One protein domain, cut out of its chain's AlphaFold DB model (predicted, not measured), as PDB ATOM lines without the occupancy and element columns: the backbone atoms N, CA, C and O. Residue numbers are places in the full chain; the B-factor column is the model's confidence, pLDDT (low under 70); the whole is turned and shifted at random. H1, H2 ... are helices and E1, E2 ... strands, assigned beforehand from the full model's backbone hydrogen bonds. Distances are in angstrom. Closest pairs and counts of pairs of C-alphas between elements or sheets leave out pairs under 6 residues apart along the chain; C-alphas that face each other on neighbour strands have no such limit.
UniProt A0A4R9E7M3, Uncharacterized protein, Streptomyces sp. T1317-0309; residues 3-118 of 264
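This is residues 3 to 118 of the 264 residues of an uncharacterized protein of Streptomyces sp. T1317-0309 (UniProt A0A4R9E7M3). Two small antiparallel sheets, E1 E2 E5 and the hairpin E3 E4, sit in a body with much loop, while the long helix H2 runs along one side and packs with its residues 106 to 114 mainly on edge strand E5. The shorter helix H1 only grazes the same sheet at its other edge, E1, and the long link from H1 to H2 passes E3 on its way. The printed part has 116 residues, with five named strands and then two named helices, in the order E1 E2 E3 E4 E5 H1 H2. The class is mixed, helices and strands, with under half of the residues, 50, in named elements. The whole is compact, with a radius of gyration of the C-alphas of 14.2 A and spans of 40 by 30 by 28 A.

Find C-alpha 3 at (1.474, 38.922, 44.323), where E1, residues 3 to 6, begins. E2 follows as residues 9 to 13, 13.4 A long. Farther on come E3, residues 27 to 29, and E4, residues 41 to 43, and then E5, residues 49 to 52, 10.6 A long. H1 takes residues 65 to 77 over 18.7 A. Look for C-alpha 97 at (-4.532, 63.809, 46.689); from there H2 runs 25.8 A to C-alpha 114 at (15.662, 48.560, 41.788).

Start with the sheet E1 E2 E5, where E2 is the inner strand. E1 and E2 form an antiparallel hairpin, with N 4 and O 11 2.9 A apart, within hydrogen-bond range. E2 and E5 are antiparallel, with N 10 and O 51 at 2.8 A. H2 is on this sheet at a height of 9.7 A, only just over E5, with 3 of its C-alphas falling on that strand, and only just slantwise to the strands, at 30.1 degrees to E5 on the local plane. The closest C-alphas of E5 and H2 are those of Gly 50 and Gly 113, 5.5 A apart. H1 only grazes the sheet with its residues 65 to 72; the closest C-alphas of E1 and H1, those of Ser 4 and Pro 65, are 6.5 A apart. E3 and E4 are an antiparallel hairpin, with N 27 and O 43 at 2.8 A. Short antiparallel pairings join residues 15 to 16 to residues 42 to 43 of E4, and residues 86 to 87 to residues 27 to 28 of E3. H1 and H2 are apart. In H2 every O i to N i+4 pair is within hydrogen-bond range, in H1 7 of 9.

The two C-alphas farthest apart, those of Ser 92 and Glu 118, are 39.7 A from each other. The printed part has no cut. The links E2 to E3, E3 to E4, E5 to H1 and H1 to H2 are long. The mean pLDDT of the printed part is 80.3; look for values under 70 at residues 3 to 9, 35 to 36, 54, 57 to 69 and 116 to 118.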
ATOM      1  N   ALA A   3       0.213  39.471  44.781       55.44
ATOM      2  CA  ALA A   3       1.474  38.922  44.323       55.44
ATOM      3  C   ALA A   3       1.315  37.608  43.553       55.44
ATOM      4  O   ALA A   3       0.453  36.791  43.865       55.44
ATOM      5  N   SER A   4       2.185  37.379  42.571       47.41
ATOM      6  CA  SER A   4       2.349  36.086  41.907       47.41
ATOM      7  C   SER A   4       3.827  35.729  41.823       47.41
ATOM      8  O   SER A   4       4.654  36.551  41.429       47.41
ATOM      9  N   ILE A   5       4.144  34.495  42.210       52.53
ATOM     10  CA  ILE A   5       5.505  33.959  42.218       52.53
ATOM     11  C   ILE A   5       5.797  33.334  40.854       52.53
ATOM     12  O   ILE A   5       5.039  32.484  40.378       52.53
ATOM     13  N   ALA A   6       6.914  33.727  40.245       43.66
ATOM     14  CA  ALA A   6       7.519  33.015  39.129       43.66
ATOM     15  C   ALA A   6       9.043  33.010  39.314       43.66
ATOM     16  O   ALA A   6       9.670  34.066  39.340       43.66
ATOM     17  N   TYR A   7       9.643  31.820  39.423       48.06
ATOM     18  CA  TYR A   7      11.101  31.641  39.484       48.06
ATOM     19  C   TYR A   7      11.799  32.423  40.621       48.06
ATOM     20  O   TYR A   7      12.831  33.047  40.387       48.06
ATOM     21  N   GLY A   8      11.252  32.418  41.842       53.06
ATOM     22  CA  GLY A   8      11.847  33.087  43.020       53.06
ATOM     23  C   GLY A   8      11.635  34.609  43.087       53.06
ATOM     24  O   GLY A   8      11.720  35.193  44.167       53.06
ATOM     25  N   ASN A   9      11.255  35.229  41.967       63.12
ATOM     26  CA  ASN A   9      10.843  36.625  41.911       63.12
ATOM     27  C   ASN A   9       9.321  36.730  42.019       63.12
ATOM     28  O   ASN A   9       8.550  36.046  41.336       63.12
ATOM     29  N   LEU A  10       8.887  37.609  42.906       73.81
ATOM     30  CA  LEU A  10       7.498  37.896  43.184       73.81
ATOM     31  C   LEU A  10       7.114  39.162  42.427       73.81
ATOM     32  O   LEU A  10       7.598  40.250  42.722       73.81
ATOM     33  N   THR A  11       6.247  39.023  41.426       76.31
ATOM     34  CA  THR A  11       5.621  40.201  40.819       76.31
ATOM     35  C   THR A  11       4.463  40.641  41.698       76.31
ATOM     36  O   THR A  11       3.663  39.787  42.086       76.31
ATOM     37  N   PHE A  12       4.313  41.941  41.943       79.12
ATOM     38  CA  PHE A  12       3.166  42.462  42.663       79.12
ATOM     39  C   PHE A  12       2.496  43.687  42.053       79.12
ATOM     40  O   PHE A  12       3.110  44.474  41.339       79.12
ATOM     41  N   TRP A  13       1.224  43.860  42.419       86.75
ATOM     42  CA  TRP A  13       0.466  45.096  42.254       86.75
ATOM     43  C   TRP A  13       0.366  45.839  43.591       86.75
ATOM     44  O   TRP A  13      -0.008  45.221  44.607       86.75
ATOM     45  N   PRO A  14       0.693  47.145  43.627       89.00
ATOM     46  CA  PRO A  14       0.438  47.984  44.788       89.00
ATOM     47  C   PRO A  14      -1.052  48.005  45.118       89.00
ATOM     48  O   PRO A  14      -1.895  48.038  44.217       89.00
ATOM     49  N   VAL A  15      -1.368  47.975  46.415       88.94
ATOM     50  CA  VAL A  15      -2.751  48.023  46.902       88.94
ATOM     51  C   VAL A  15      -2.884  48.917  48.124       88.94
ATOM     52  O   VAL A  15      -1.958  48.989  48.933       88.94
ATOM     53  N   THR A  16      -4.059  49.517  48.300       90.94
ATOM     54  CA  THR A  16      -4.450  50.203  49.537       90.94
ATOM     55  C   THR A  16      -5.877  49.842  49.943       90.94
ATOM     56  O   THR A  16      -6.695  49.461  49.105       90.94
ATOM     57  N   LEU A  17      -6.163  49.973  51.241       91.00
ATOM     58  CA  LEU A  17      -7.520  49.917  51.797       91.00
ATOM     59  C   LEU A  17      -8.242  51.269  51.676       91.00
ATOM     60  O   LEU A  17      -9.462  51.332  51.796       91.00
ATOM     61  N   ASP A  18      -7.502  52.358  51.453       93.19
ATOM     62  CA  ASP A  18      -8.082  53.687  51.265       93.19
ATOM     63  C   ASP A  18      -8.527  53.880  49.811       93.19
ATOM     64  O   ASP A  18      -7.842  54.483  48.981       93.19
ATOM     65  N   VAL A  19      -9.702  53.336  49.497       93.62
ATOM     66  CA  VAL A  19     -10.302  53.393  48.157       93.62
ATOM     67  C   VAL A  19     -10.576  54.821  47.677       93.62
ATOM     68  O   VAL A  19     -10.729  55.044  46.479       93.62
ATOM     69  N   GLN A  20     -10.588  55.819  48.569       94.06
ATOM     70  CA  GLN A  20     -10.782  57.216  48.171       94.06
ATOM     71  C   GLN A  20      -9.587  57.770  47.390       94.06
ATOM     72  O   GLN A  20      -9.756  58.716  46.612       94.06
ATOM     73  N   LEU A  21      -8.409  57.160  47.553       94.69
ATOM     74  CA  LEU A  21      -7.183  57.501  46.836       94.69
ATOM     75  C   LEU A  21      -7.089  56.840  45.450       94.69
ATOM     76  O   LEU A  21      -6.201  57.196  44.679       94.69
ATOM     77  N   ALA A  22      -8.006  55.923  45.118       94.25
ATOM     78  CA  ALA A  22      -8.065  55.253  43.822       94.25
ATOM     79  C   ALA A  22      -8.365  56.249  42.698       94.25
ATOM     80  O   ALA A  22      -9.411  56.911  42.706       94.25
ATOM     81  N   ASP A  23      -7.456  56.334  41.731       94.56
ATOM     82  CA  ASP A  23      -7.641  57.122  40.519       94.56
ATOM     83  C   ASP A  23      -8.106  56.259  39.340       94.56
ATOM     84  O   ASP A  23      -8.318  55.058  39.477       94.56
ATOM     85  N   GLU A  24      -8.266  56.857  38.164       92.56
ATOM     86  CA  GLU A  24      -8.705  56.156  36.954       92.56
ATOM     87  C   GLU A  24      -7.756  55.035  36.496       92.56
ATOM     88  O   GLU A  24      -8.151  54.190  35.694       92.56
ATOM     89  N   SER A  25      -6.510  55.026  36.985       90.44
ATOM     90  CA  SER A  25      -5.529  53.969  36.710       90.44
ATOM     91  C   SER A  25      -5.600  52.803  37.703       90.44
ATOM     92  O   SER A  25      -4.968  51.765  37.490       90.44
ATOM     93  N   ALA A  26      -6.374  52.970  38.778       93.19
ATOM     94  CA  ALA A  26      -6.635  51.951  39.776       93.19
ATOM     95  C   ALA A  26      -7.886  51.132  39.437       93.19
ATOM     96  O   ALA A  26      -8.842  51.637  38.848       93.19
ATOM     97  N   LEU A  27      -7.911  49.884  39.899       91.44
ATOM     98  CA  LEU A  27      -9.085  49.020  39.919       91.44
ATOM     99  C   LEU A  27      -9.564  48.838  41.361       91.44
ATOM    100  O   LEU A  27      -8.788  48.462  42.240       91.44
ATOM    101  N   LEU A  28     -10.850  49.088  41.583       92.00
ATOM    102  CA  LEU A  28     -11.559  48.811  42.821       92.00
ATOM    103  C   LEU A  28     -12.001  47.350  42.822       92.00
ATOM    104  O   LEU A  28     -12.772  46.912  41.967       92.00
ATOM    105  N   VAL A  29     -11.484  46.596  43.785       88.44
ATOM    106  CA  VAL A  29     -11.785  45.185  44.003       88.44
ATOM    107  C   VAL A  29     -12.802  45.089  45.132       88.44
ATOM    108  O   VAL A  29     -12.487  45.489  46.257       88.44
ATOM    109  N   PRO A  30     -13.999  44.539  44.882       88.12
ATOM    110  CA  PRO A  30     -15.021  44.431  45.911       88.12
ATOM    111  C   PRO A  30     -14.581  43.486  47.034       88.12
ATOM    112  O   PRO A  30     -13.859  42.513  46.806       88.12
ATOM    113  N   ALA A  31     -15.094  43.721  48.244       86.88
ATOM    114  CA  ALA A  31     -14.786  42.926  49.437       86.88
ATOM    115  C   ALA A  31     -14.945  41.412  49.224       86.88
ATOM    116  O   ALA A  31     -14.082  40.640  49.640       86.88
ATOM    117  N   SER A  32     -15.984  40.993  48.492       83.19
ATOM    118  CA  SER A  32     -16.252  39.588  48.152       83.19
ATOM    119  C   SER A  32     -15.146  38.910  47.336       83.19
ATOM    120  O   SER A  32     -15.130  37.688  47.225       83.19
ATOM    121  N   GLU A  33     -14.245  39.686  46.732       78.81
ATOM    122  CA  GLU A  33     -13.135  39.197  45.911       78.81
ATOM    123  C   GLU A  33     -11.755  39.516  46.503       78.81
ATOM    124  O   GLU A  33     -10.734  39.155  45.920       78.81
ATOM    125  N   SER A  34     -11.707  40.113  47.697       72.75
ATOM    126  CA  SER A  34     -10.477  40.533  48.387       72.75
ATOM    127  C   SER A  34      -9.681  39.393  49.047       72.75
ATOM    128  O   SER A  34      -8.796  39.638  49.866       72.75
ATOM    129  N   GLY A  35      -9.983  38.134  48.715       67.88
ATOM    130  CA  GLY A  35      -9.218  36.972  49.181       67.88
ATOM    131  C   GLY A  35      -9.246  36.757  50.700       67.88
ATOM    132  O   GLY A  35      -8.277  36.258  51.256       67.88
ATOM    133  N   GLY A  36     -10.318  37.139  51.397       69.31
ATOM    134  CA  GLY A  36     -10.449  36.926  52.847       69.31
ATOM    135  C   GLY A  36      -9.993  38.093  53.727       69.31
ATOM    136  O   GLY A  36      -9.931  37.938  54.943       69.31
ATOM    137  N   ILE A  37      -9.693  39.258  53.139       74.81
ATOM    138  CA  ILE A  37      -9.629  40.526  53.888       74.81
ATOM    139  C   ILE A  37     -11.052  41.056  54.167       74.81
ATOM    140  O   ILE A  37     -11.249  41.798  55.123       74.81
ATOM    141  N   ASP A  38     -12.039  40.656  53.356       83.00
ATOM    142  CA  ASP A  38     -13.442  41.094  53.408       83.00
ATOM    143  C   ASP A  38     -13.603  42.629  53.399       83.00
ATOM    144  O   ASP A  38     -14.568  43.182  53.930       83.00
ATOM    145  N   LEU A  39     -12.668  43.328  52.746       87.31
ATOM    146  CA  LEU A  39     -12.676  44.779  52.547       87.31
ATOM    147  C   LEU A  39     -12.479  45.112  51.072       87.31
ATOM    148  O   LEU A  39     -11.800  44.389  50.347       87.31
ATOM    149  N   GLU A  40     -13.067  46.220  50.633       89.88
ATOM    150  CA  GLU A  40     -12.805  46.761  49.303       89.88
ATOM    151  C   GLU A  40     -11.347  47.234  49.204       89.88
ATOM    152  O   GLU A  40     -10.817  47.834  50.141       89.88
ATOM    153  N   LEU A  41     -10.692  46.941  48.079       90.75
ATOM    154  CA  LEU A  41      -9.284  47.263  47.847       90.75
ATOM    155  C   LEU A  41      -9.143  48.111  46.590       90.75
ATOM    156  O   LEU A  41      -9.764  47.813  45.575       90.75
ATOM    157  N   ALA A  42      -8.254  49.097  46.612       92.75
ATOM    158  CA  ALA A  42      -7.774  49.735  45.392       92.75
ATOM    159  C   ALA A  42      -6.450  49.094  44.969       92.75
ATOM    160  O   ALA A  42      -5.560  48.903  45.802       92.75
ATOM    161  N   VAL A  43      -6.321  48.760  43.687       90.62
ATOM    162  CA  VAL A  43      -5.177  48.044  43.108       90.62
ATOM    163  C   VAL A  43      -4.667  48.808  41.892       90.62
ATOM    164  O   VAL A  43      -5.479  49.258  41.095       90.62
ATOM    165  N   TRP A  44      -3.348  48.916  41.700       92.44
ATOM    166  CA  TRP A  44      -2.749  49.586  40.532       92.44
ATOM    167  C   TRP A  44      -1.985  48.600  39.636       92.44
ATOM    168  O   TRP A  44      -0.767  48.464  39.777       92.44
ATOM    169  N   PRO A  45      -2.653  47.929  38.677       88.25
ATOM    170  CA  PRO A  45      -1.991  46.972  37.789       88.25
ATOM    171  C   PRO A  45      -0.903  47.593  36.906       88.25
ATOM    172  O   PRO A  45       0.035  46.907  36.513       88.25
ATOM    173  N   ALA A  46      -1.015  48.888  36.585       88.12
ATOM    174  CA  ALA A  46      -0.029  49.602  35.771       88.12
ATOM    175  C   ALA A  46       1.316  49.833  36.483       88.12
ATOM    176  O   ALA A  46       2.316  50.048  35.808       88.12
ATOM    177  N   ILE A  47       1.345  49.784  37.820       89.62
ATOM    178  CA  ILE A  47       2.544  50.002  38.655       89.62
ATOM    179  C   ILE A  47       3.108  48.642  39.102       89.62
ATOM    180  O   ILE A  47       3.578  48.443  40.219       89.62
ATOM    181  N   GLU A  48       2.969  47.638  38.246       86.62
ATOM    182  CA  GLU A  48       3.458  46.302  38.524       86.62
ATOM    183  C   GLU A  48       4.988  46.288  38.619       86.62
ATOM    184  O   GLU A  48       5.672  46.704  37.686       86.62
ATOM    185  N   THR A  49       5.522  45.754  39.716       83.88
ATOM    186  CA  THR A  49       6.973  45.629  39.926       83.88
ATOM    187  C   THR A  49       7.331  44.257  40.504       83.88
ATOM    188  O   THR A  49       6.453  43.489  40.915       83.88
ATOM    189  N   GLY A  50       8.616  43.908  40.477       79.75
ATOM    190  CA  GLY A  50       9.145  42.633  40.959       79.75
ATOM    191  C   GLY A  50      10.032  42.811  42.186       79.75
ATOM    192  O   GLY A  50      10.877  43.694  42.193       79.75
ATOM    193  N   ILE A  51       9.871  41.956  43.196       77.75
ATOM    194  CA  ILE A  51      10.762  41.865  44.364       77.75
ATOM    195  C   ILE A  51      11.103  40.407  44.664       77.75
ATOM    196  O   ILE A  51      10.351  39.500  44.309       77.75
ATOM    197  N   GLY A  52      12.221  40.165  45.347       71.69
ATOM    198  CA  GLY A  52      12.534  38.839  45.877       71.69
ATOM    199  C   GLY A  52      11.544  38.424  46.971       71.69
ATOM    200  O   GLY A  52      11.154  39.243  47.806       71.69
ATOM    201  N   ALA A  53      11.129  37.153  46.999       71.50
ATOM    202  CA  ALA A  53      10.159  36.664  47.989       71.50
ATOM    203  C   ALA A  53      10.638  36.835  49.447       71.50
ATOM    204  O   ALA A  53       9.827  37.086  50.336       71.50
ATOM    205  N   TYR A  54      11.950  36.788  49.676       69.38
ATOM    206  CA  TYR A  54      12.584  36.962  50.986       69.38
ATOM    207  C   TYR A  54      12.441  38.369  51.586       69.38
ATOM    208  O   TYR A  54      12.659  38.544  52.786       69.38
ATOM    209  N   VAL A  55      12.054  39.371  50.788       73.31
ATOM    210  CA  VAL A  55      11.741  40.723  51.281       73.31
ATOM    211  C   VAL A  55      10.441  40.715  52.088       73.31
ATOM    212  O   VAL A  55      10.241  41.539  52.983       73.31
ATOM    213  N   LEU A  56       9.549  39.763  51.811       74.38
ATOM    214  CA  LEU A  56       8.258  39.690  52.469       74.38
ATOM    215  C   LEU A  56       8.398  39.190  53.912       74.38
ATOM    216  O   LEU A  56       9.065  38.202  54.218       74.38
ATOM    217  N   GLU A  57       7.717  39.876  54.823       68.56
ATOM    218  CA  GLU A  57       7.603  39.433  56.213       68.56
ATOM    219  C   GLU A  57       6.506  38.374  56.365       68.56
ATOM    220  O   GLU A  57       6.675  37.387  57.080       68.56
ATOM    221  N   ARG A  58       5.365  38.576  55.694       64.62
ATOM    222  CA  ARG A  58       4.182  37.715  55.787       64.62
ATOM    223  C   ARG A  58       3.394  37.722  54.483       64.62
ATOM    224  O   ARG A  58       3.254  38.762  53.842       64.62
ATOM    225  N   TYR A  59       2.774  36.588  54.172       66.31
ATOM    226  CA  TYR A  59       1.631  36.559  53.265       66.31
ATOM    227  C   TYR A  59       0.381  36.942  54.059       66.31
ATOM    228  O   TYR A  59      -0.018  36.225  54.974       66.31
ATOM    229  N   VAL A  60      -0.207  38.098  53.750       57.03
ATOM    230  CA  VAL A  60      -1.452  38.552  54.397       57.03
ATOM    231  C   VAL A  60      -2.646  37.739  53.885       57.03
ATOM    232  O   VAL A  60      -3.563  37.447  54.643       57.03
ATOM    233  N   THR A  61      -2.619  37.346  52.610       54.94
ATOM    234  CA  THR A  61      -3.615  36.483  51.967       54.94
ATOM    235  C   THR A  61      -3.134  36.071  50.566       54.94
ATOM    236  O   THR A  61      -2.397  36.818  49.917       54.94
ATOM    237  N   ASP A  62      -3.573  34.901  50.093       56.00
ATOM    238  CA  ASP A  62      -3.530  34.516  48.684       56.00
ATOM    239  C   ASP A  62      -4.669  35.219  47.937       56.00
ATOM    240  O   ASP A  62      -5.740  34.648  47.700       56.00
ATOM    241  N   ILE A  63      -4.459  36.478  47.545       52.31
ATOM    242  CA  ILE A  63      -5.406  37.149  46.651       52.31
ATOM    243  C   ILE A  63      -5.266  36.511  45.263       52.31
ATOM    244  O   ILE A  63      -4.490  36.939  44.414       52.31
ATOM    245  N   LEU A  64      -6.056  35.454  45.063       54.28
ATOM    246  CA  LEU A  64      -6.458  34.873  43.787       54.28
ATOM    247  C   LEU A  64      -5.310  34.432  42.847       54.28
ATOM    248  O   LEU A  64      -5.227  34.941  41.731       54.28
ATOM    249  N   PRO A  65      -4.486  33.422  43.186       55.91
ATOM    250  CA  PRO A  65      -3.376  32.987  42.327       55.91
ATOM    251  C   PRO A  65      -3.807  32.619  40.893       55.91
ATOM    252  O   PRO A  65      -3.128  32.958  39.920       55.91
ATOM    253  N   GLU A  66      -4.958  31.956  40.743       58.88
ATOM    254  CA  GLU A  66      -5.470  31.537  39.431       58.88
ATOM    255  C   GLU A  66      -6.158  32.671  38.662       58.88
ATOM    256  O   GLU A  66      -6.007  32.761  37.439       58.88
ATOM    257  N   ARG A  67      -6.878  33.575  39.346       64.12
ATOM    258  CA  ARG A  67      -7.510  34.718  38.667       64.12
ATOM    259  C   ARG A  67      -6.527  35.845  38.396       64.12
ATOM    260  O   ARG A  67      -6.704  36.515  37.391       64.12
ATOM    261  N   LEU A  68      -5.472  36.027  39.191       66.88
ATOM    262  CA  LEU A  68      -4.492  37.087  38.958       66.88
ATOM    263  C   LEU A  68      -3.795  36.916  37.613       66.88
ATOM    264  O   LEU A  68      -3.608  37.891  36.897       66.88
ATOM    265  N   ARG A  69      -3.469  35.679  37.215       69.94
ATOM    266  CA  ARG A  69      -2.914  35.420  35.877       69.94
ATOM    267  C   ARG A  69      -3.887  35.826  34.770       69.94
ATOM    268  O   ARG A  69      -3.465  36.435  33.791       69.94
ATOM    269  N   HIS A  70      -5.173  35.513  34.934       73.25
ATOM    270  CA  HIS A  70      -6.220  35.896  33.983       73.25
ATOM    271  C   HIS A  70      -6.435  37.413  33.951       73.25
ATOM    272  O   HIS A  70      -6.490  37.983  32.870       73.25
ATOM    273  N   LEU A  71      -6.468  38.071  35.109       76.12
ATOM    274  CA  LEU A  71      -6.605  39.521  35.253       76.12
ATOM    275  C   LEU A  71      -5.403  40.265  34.675       76.12
ATOM    276  O   LEU A  71      -5.568  41.219  33.928       76.12
ATOM    277  N   ARG A  72      -4.187  39.801  34.972       76.75
ATOM    278  CA  ARG A  72      -2.939  40.352  34.433       76.75
ATOM    279  C   ARG A  72      -2.886  40.203  32.921       76.75
ATOM    280  O   ARG A  72      -2.447  41.122  32.238       76.75
ATOM    281  N   ARG A  73      -3.346  39.062  32.396       79.56
ATOM    282  CA  ARG A  73      -3.506  38.866  30.955       79.56
ATOM    283  C   ARG A  73      -4.511  39.866  30.399       79.56
ATOM    284  O   ARG A  73      -4.106  40.642  29.548       79.56
ATOM    285  N   ALA A  74      -5.735  39.891  30.926       82.56
ATOM    286  CA  ALA A  74      -6.811  40.749  30.439       82.56
ATOM    287  C   ALA A  74      -6.423  42.231  30.449       82.56
ATOM    288  O   ALA A  74      -6.569  42.915  29.443       82.56
ATOM    289  N   TYR A  75      -5.805  42.700  31.534       81.38
ATOM    290  CA  TYR A  75      -5.305  44.068  31.635       81.38
ATOM    291  C   TYR A  75      -4.237  44.391  30.575       81.38
ATOM    292  O   TYR A  75      -4.264  45.461  29.975       81.38
ATOM    293  N   ARG A  76      -3.299  43.468  30.311       80.69
ATOM    294  CA  ARG A  76      -2.228  43.666  29.316       80.69
ATOM    295  C   ARG A  76      -2.713  43.574  27.870       80.69
ATOM    296  O   ARG A  76      -2.156  44.248  27.010       80.69
ATOM    297  N   THR A  77      -3.680  42.704  27.588       82.94
ATOM    298  CA  THR A  77      -4.228  42.490  26.239       82.94
ATOM    299  C   THR A  77      -5.380  43.435  25.911       82.94
ATOM    300  O   THR A  77      -5.744  43.545  24.743       82.94
ATOM    301  N   GLY A  78      -5.920  44.137  26.913       79.38
ATOM    302  CA  GLY A  78      -7.131  44.941  26.778       79.38
ATOM    303  C   GLY A  78      -8.404  44.096  26.685       79.38
ATOM    304  O   GLY A  78      -9.410  44.590  26.179       79.38
ATOM    305  N   ASP A  79      -8.363  42.837  27.136       83.44
ATOM    306  CA  ASP A  79      -9.567  42.008  27.246       83.44
ATOM    307  C   ASP A  79     -10.456  42.506  28.401       83.44
ATOM    308  O   ASP A  79     -10.016  43.245  29.288       83.44
ATOM    309  N   GLU A  80     -11.719  42.077  28.415       80.31
ATOM    310  CA  GLU A  80     -12.671  42.469  29.456       80.31
ATOM    311  C   GLU A  80     -12.206  42.027  30.853       80.31
ATOM    312  O   GLU A  80     -11.987  40.844  31.135       80.31
ATOM    313  N   LEU A  81     -12.089  43.007  31.750       81.75
ATOM    314  CA  LEU A  81     -11.963  42.772  33.183       81.75
ATOM    315  C   LEU A  81     -13.313  42.304  33.753       81.75
ATOM    316  O   LEU A  81     -14.360  42.573  33.158       81.75
ATOM    317  N   PRO A  82     -13.334  41.621  34.912       81.56
ATOM    318  CA  PRO A  82     -14.590  41.253  35.547       81.56
ATOM    319  C   PRO A  82     -15.452  42.490  35.801       81.56
ATOM    320  O   PRO A  82     -14.962  43.495  36.301       81.56
ATOM    321  N   VAL A  83     -16.745  42.395  35.492       82.62
ATOM    322  CA  VAL A  83     -17.695  43.525  35.507       82.62
ATOM    323  C   VAL A  83     -17.751  44.242  36.862       82.62
ATOM    324  O   VAL A  83     -18.041  45.431  36.937       82.62
ATOM    325  N   GLN A  84     -17.471  43.518  37.942       84.56
ATOM    326  CA  GLN A  84     -17.463  44.028  39.309       84.56
ATOM    327  C   GLN A  84     -16.182  44.792  39.692       84.56
ATOM    328  O   GLN A  84     -16.153  45.398  40.759       84.56
ATOM    329  N   TRP A  85     -15.142  44.774  38.851       86.38
ATOM    330  CA  TRP A  85     -13.911  45.540  39.047       86.38
ATOM    331  C   TRP A  85     -14.055  46.874  38.331       86.38
ATOM    332  O   TRP A  85     -14.025  46.943  37.102       86.38
ATOM    333  N   LEU A  86     -14.239  47.935  39.106       89.12
ATOM    334  CA  LEU A  86     -14.517  49.262  38.568       89.12
ATOM    335  C   LEU A  86     -13.265  50.135  38.612       89.12
ATOM    336  O   LEU A  86     -12.487  50.026  39.560       89.12
ATOM    337  N   PRO A  87     -13.048  51.015  37.623       90.75
ATOM    338  CA  PRO A  87     -11.978  51.994  37.717       90.75
ATOM    339  C   PRO A  87     -12.240  52.968  38.873       90.75
ATOM    340  O   PRO A  87     -13.392  53.259  39.211       90.75
ATOM    341  N   GLY A  88     -11.164  53.497  39.457       91.06
ATOM    342  CA  GLY A  88     -11.255  54.578  40.432       91.06
ATOM    343  C   GLY A  88     -11.719  55.905  39.815       91.06
ATOM    344  O   GLY A  88     -11.982  56.030  38.616       91.06
ATOM    345  N   ALA A  89     -11.842  56.928  40.659       91.00
ATOM    346  CA  ALA A  89     -12.339  58.232  40.234       91.00
ATOM    347  C   ALA A  89     -11.233  59.059  39.571       91.00
ATOM    348  O   ALA A  89     -10.150  59.193  40.133       91.00
ATOM    349  N   ALA A  90     -11.537  59.700  38.440       90.44
ATOM    350  CA  ALA A  90     -10.560  60.499  37.703       90.44
ATOM    351  C   ALA A  90      -9.836  61.528  38.595       90.44
ATOM    352  O   ALA A  90     -10.467  62.327  39.301       90.44
ATOM    353  N   ALA A  91      -8.506  61.526  38.551       89.31
ATOM    354  CA  ALA A  91      -7.686  62.505  39.240       89.31
ATOM    355  C   ALA A  91      -7.824  63.881  38.572       89.31
ATOM    356  O   ALA A  91      -7.729  64.029  37.356       89.31
ATOM    357  N   SER A  92      -7.985  64.935  39.377       88.75
ATOM    358  CA  SER A  92      -8.074  66.318  38.873       88.75
ATOM    359  C   SER A  92      -6.722  66.900  38.426       88.75
ATOM    360  O   SER A  92      -6.647  68.068  38.058       88.75
ATOM    361  N   GLY A  93      -5.649  66.108  38.499       86.75
ATOM    362  CA  GLY A  93      -4.273  66.490  38.184       86.75
ATOM    363  C   GLY A  93      -3.261  65.822  39.121       86.75
ATOM    364  O   GLY A  93      -3.639  65.253  40.148       86.75
ATOM    365  N   ALA A  94      -1.972  65.926  38.787       86.75
ATOM    366  CA  ALA A  94      -0.874  65.327  39.559       86.75
ATOM    367  C   ALA A  94      -0.800  65.843  41.009       86.75
ATOM    368  O   ALA A  94      -0.479  65.089  41.916       86.75
ATOM    369  N   GLU A  95      -1.186  67.100  41.244       92.31
ATOM    370  CA  GLU A  95      -1.175  67.714  42.579       92.31
ATOM    371  C   GLU A  95      -2.388  67.358  43.450       92.31
ATOM    372  O   GLU A  95      -2.421  67.692  44.634       92.31
ATOM    373  N   SER A  96      -3.402  66.697  42.883       94.50
ATOM    374  CA  SER A  96      -4.547  66.223  43.665       94.50
ATOM    375  C   SER A  96      -4.118  65.123  44.648       94.50
ATOM    376  O   SER A  96      -3.130  64.436  44.384       94.50
ATOM    377  N   PRO A  97      -4.862  64.882  45.748       94.31
ATOM    378  CA  PRO A  97      -4.532  63.809  46.689       94.31
ATOM    379  C   PRO A  97      -4.327  62.440  46.019       94.31
ATOM    380  O   PRO A  97      -3.379  61.736  46.347       94.31
ATOM    381  N   ARG A  98      -5.162  62.103  45.023       94.31
ATOM    382  CA  ARG A  98      -5.043  60.868  44.228       94.31
ATOM    383  C   ARG A  98      -3.792  60.851  43.353       94.31
ATOM    384  O   ARG A  98      -3.066  59.865  43.335       94.31
ATOM    385  N   GLY A  99      -3.528  61.962  42.660       92.06
ATOM    386  CA  GLY A  99      -2.353  62.113  41.800       92.06
ATOM    387  C   GLY A  99      -1.045  61.971  42.579       92.06
ATOM    388  O   GLY A  99      -0.179  61.205  42.166       92.06
ATOM    389  N   ARG A 100      -0.948  62.627  43.744       94.69
ATOM    390  CA  ARG A 100       0.210  62.530  44.642       94.69
ATOM    391  C   ARG A 100       0.392  61.118  45.177       94.69
ATOM    392  O   ARG A 100       1.483  60.578  45.069       94.69
ATOM    393  N   PHE A 101      -0.684  60.491  45.654       94.62
ATOM    394  CA  PHE A 101      -0.624  59.113  46.137       94.62
ATOM    395  C   PHE A 101      -0.146  58.140  45.051       94.62
ATOM    396  O   PHE A 101       0.706  57.297  45.318       94.62
ATOM    397  N   ARG A 102      -0.631  58.282  43.809       94.12
ATOM    398  CA  ARG A 102      -0.126  57.490  42.679       94.12
ATOM    399  C   ARG A 102       1.368  57.729  42.450       94.12
ATOM    400  O   ARG A 102       2.101  56.767  42.254       94.12
ATOM    401  N   THR A 103       1.820  58.983  42.452       93.69
ATOM    402  CA  THR A 103       3.245  59.312  42.291       93.69
ATOM    403  C   THR A 103       4.095  58.679  43.392       93.69
ATOM    404  O   THR A 103       5.113  58.066  43.078       93.69
ATOM    405  N   ASP A 104       3.651  58.747  44.645       94.19
ATOM    406  CA  ASP A 104       4.339  58.120  45.775       94.19
ATOM    407  C   ASP A 104       4.386  56.590  45.612       94.19
ATOM    408  O   ASP A 104       5.428  55.970  45.827       94.19
ATOM    409  N   LEU A 105       3.287  55.967  45.164       92.06
ATOM    410  CA  LEU A 105       3.250  54.530  44.871       92.06
ATOM    411  C   LEU A 105       4.245  54.125  43.781       92.06
ATOM    412  O   LEU A 105       4.884  53.083  43.921       92.06
ATOM    413  N   ILE A 106       4.378  54.922  42.717       91.88
ATOM    414  CA  ILE A 106       5.356  54.675  41.648       91.88
ATOM    415  C   ILE A 106       6.770  54.726  42.221       91.88
ATOM    416  O   ILE A 106       7.515  53.768  42.049       91.88
ATOM    417  N   GLN A 107       7.110  55.779  42.968       91.69
ATOM    418  CA  GLN A 107       8.443  55.932  43.558       91.69
ATOM    419  C   GLN A 107       8.794  54.781  44.503       91.69
ATOM    420  O   GLN A 107       9.910  54.271  44.478       91.69
ATOM    421  N   VAL A 108       7.837  54.339  45.323       89.69
ATOM    422  CA  VAL A 108       8.035  53.181  46.201       89.69
ATOM    423  C   VAL A 108       8.210  51.903  45.381       89.69
ATOM    424  O   VAL A 108       9.097  51.113  45.681       89.69
ATOM    425  N   ALA A 109       7.399  51.680  44.346       87.50
ATOM    426  CA  ALA A 109       7.503  50.490  43.502       87.50
ATOM    427  C   ALA A 109       8.816  50.438  42.700       87.50
ATOM    428  O   ALA A 109       9.391  49.358  42.556       87.50
ATOM    429  N   GLU A 110       9.296  51.584  42.215       87.00
ATOM    430  CA  GLU A 110      10.601  51.738  41.565       87.00
ATOM    431  C   GLU A 110      11.728  51.463  42.559       87.00
ATOM    432  O   GLU A 110      12.543  50.576  42.320       87.00
ATOM    433  N   PHE A 111      11.715  52.116  43.725       86.12
ATOM    434  CA  PHE A 111      12.709  51.891  44.778       86.12
ATOM    435  C   PHE A 111      12.780  50.418  45.202       86.12
ATOM    436  O   PHE A 111      13.863  49.851  45.335       86.12
ATOM    437  N   LEU A 112      11.623  49.779  45.394       83.25
ATOM    438  CA  LEU A 112      11.559  48.362  45.732       83.25
ATOM    439  C   LEU A 112      12.023  47.471  44.571       83.25
ATOM    440  O   LEU A 112      12.634  46.442  44.829       83.25
ATOM    441  N   GLY A 113      11.740  47.827  43.318       78.81
ATOM    442  CA  GLY A 113      12.139  47.034  42.152       78.81
ATOM    443  C   GLY A 113      13.625  47.143  41.799       78.81
ATOM    444  O   GLY A 113      14.207  46.180  41.304       78.81
ATOM    445  N   GLU A 114      14.241  48.298  42.055       78.94
ATOM    446  CA  GLU A 114      15.662  48.560  41.788       78.94
ATOM    447  C   GLU A 114      16.586  48.103  42.917       78.94
ATOM    448  O   GLU A 114      17.785  47.908  42.700       78.94
ATOM    449  N   ALA A 115      16.059  47.940  44.129       75.44
ATOM    450  CA  ALA A 115      16.854  47.485  45.253       75.44
ATOM    451  C   ALA A 115      17.405  46.070  44.999       75.44
ATOM    452  O   ALA A 115      16.680  45.129  44.669       75.44
ATOM    453  N   SER A 116      18.719  45.919  45.184       66.44
ATOM    454  CA  SER A 116      19.349  44.605  45.258       66.44
ATOM    455  C   SER A 116      19.035  44.028  46.622       66.44
ATOM    456  O   SER A 116      19.614  44.425  47.634       66.44
ATOM    457  N   TRP A 117      18.054  43.141  46.651       63.91
ATOM    458  CA  TRP A 117      17.635  42.523  47.893       63.91
ATOM    459  C   TRP A 117      18.445  41.259  48.201       63.91
ATOM    460  O   TRP A 117      18.416  40.808  49.346       63.91
ATOM    461  N   GLU A 118      19.162  40.694  47.217       59.47
ATOM    462  CA  GLU A 118      19.873  39.426  47.385       59.47
ATOM    463  C   GLU A 118      20.728  39.508  48.648       59.47
ATOM    464  O   GLU A 118      21.518  40.448  48.771       59.47
TER     465      GLU A 118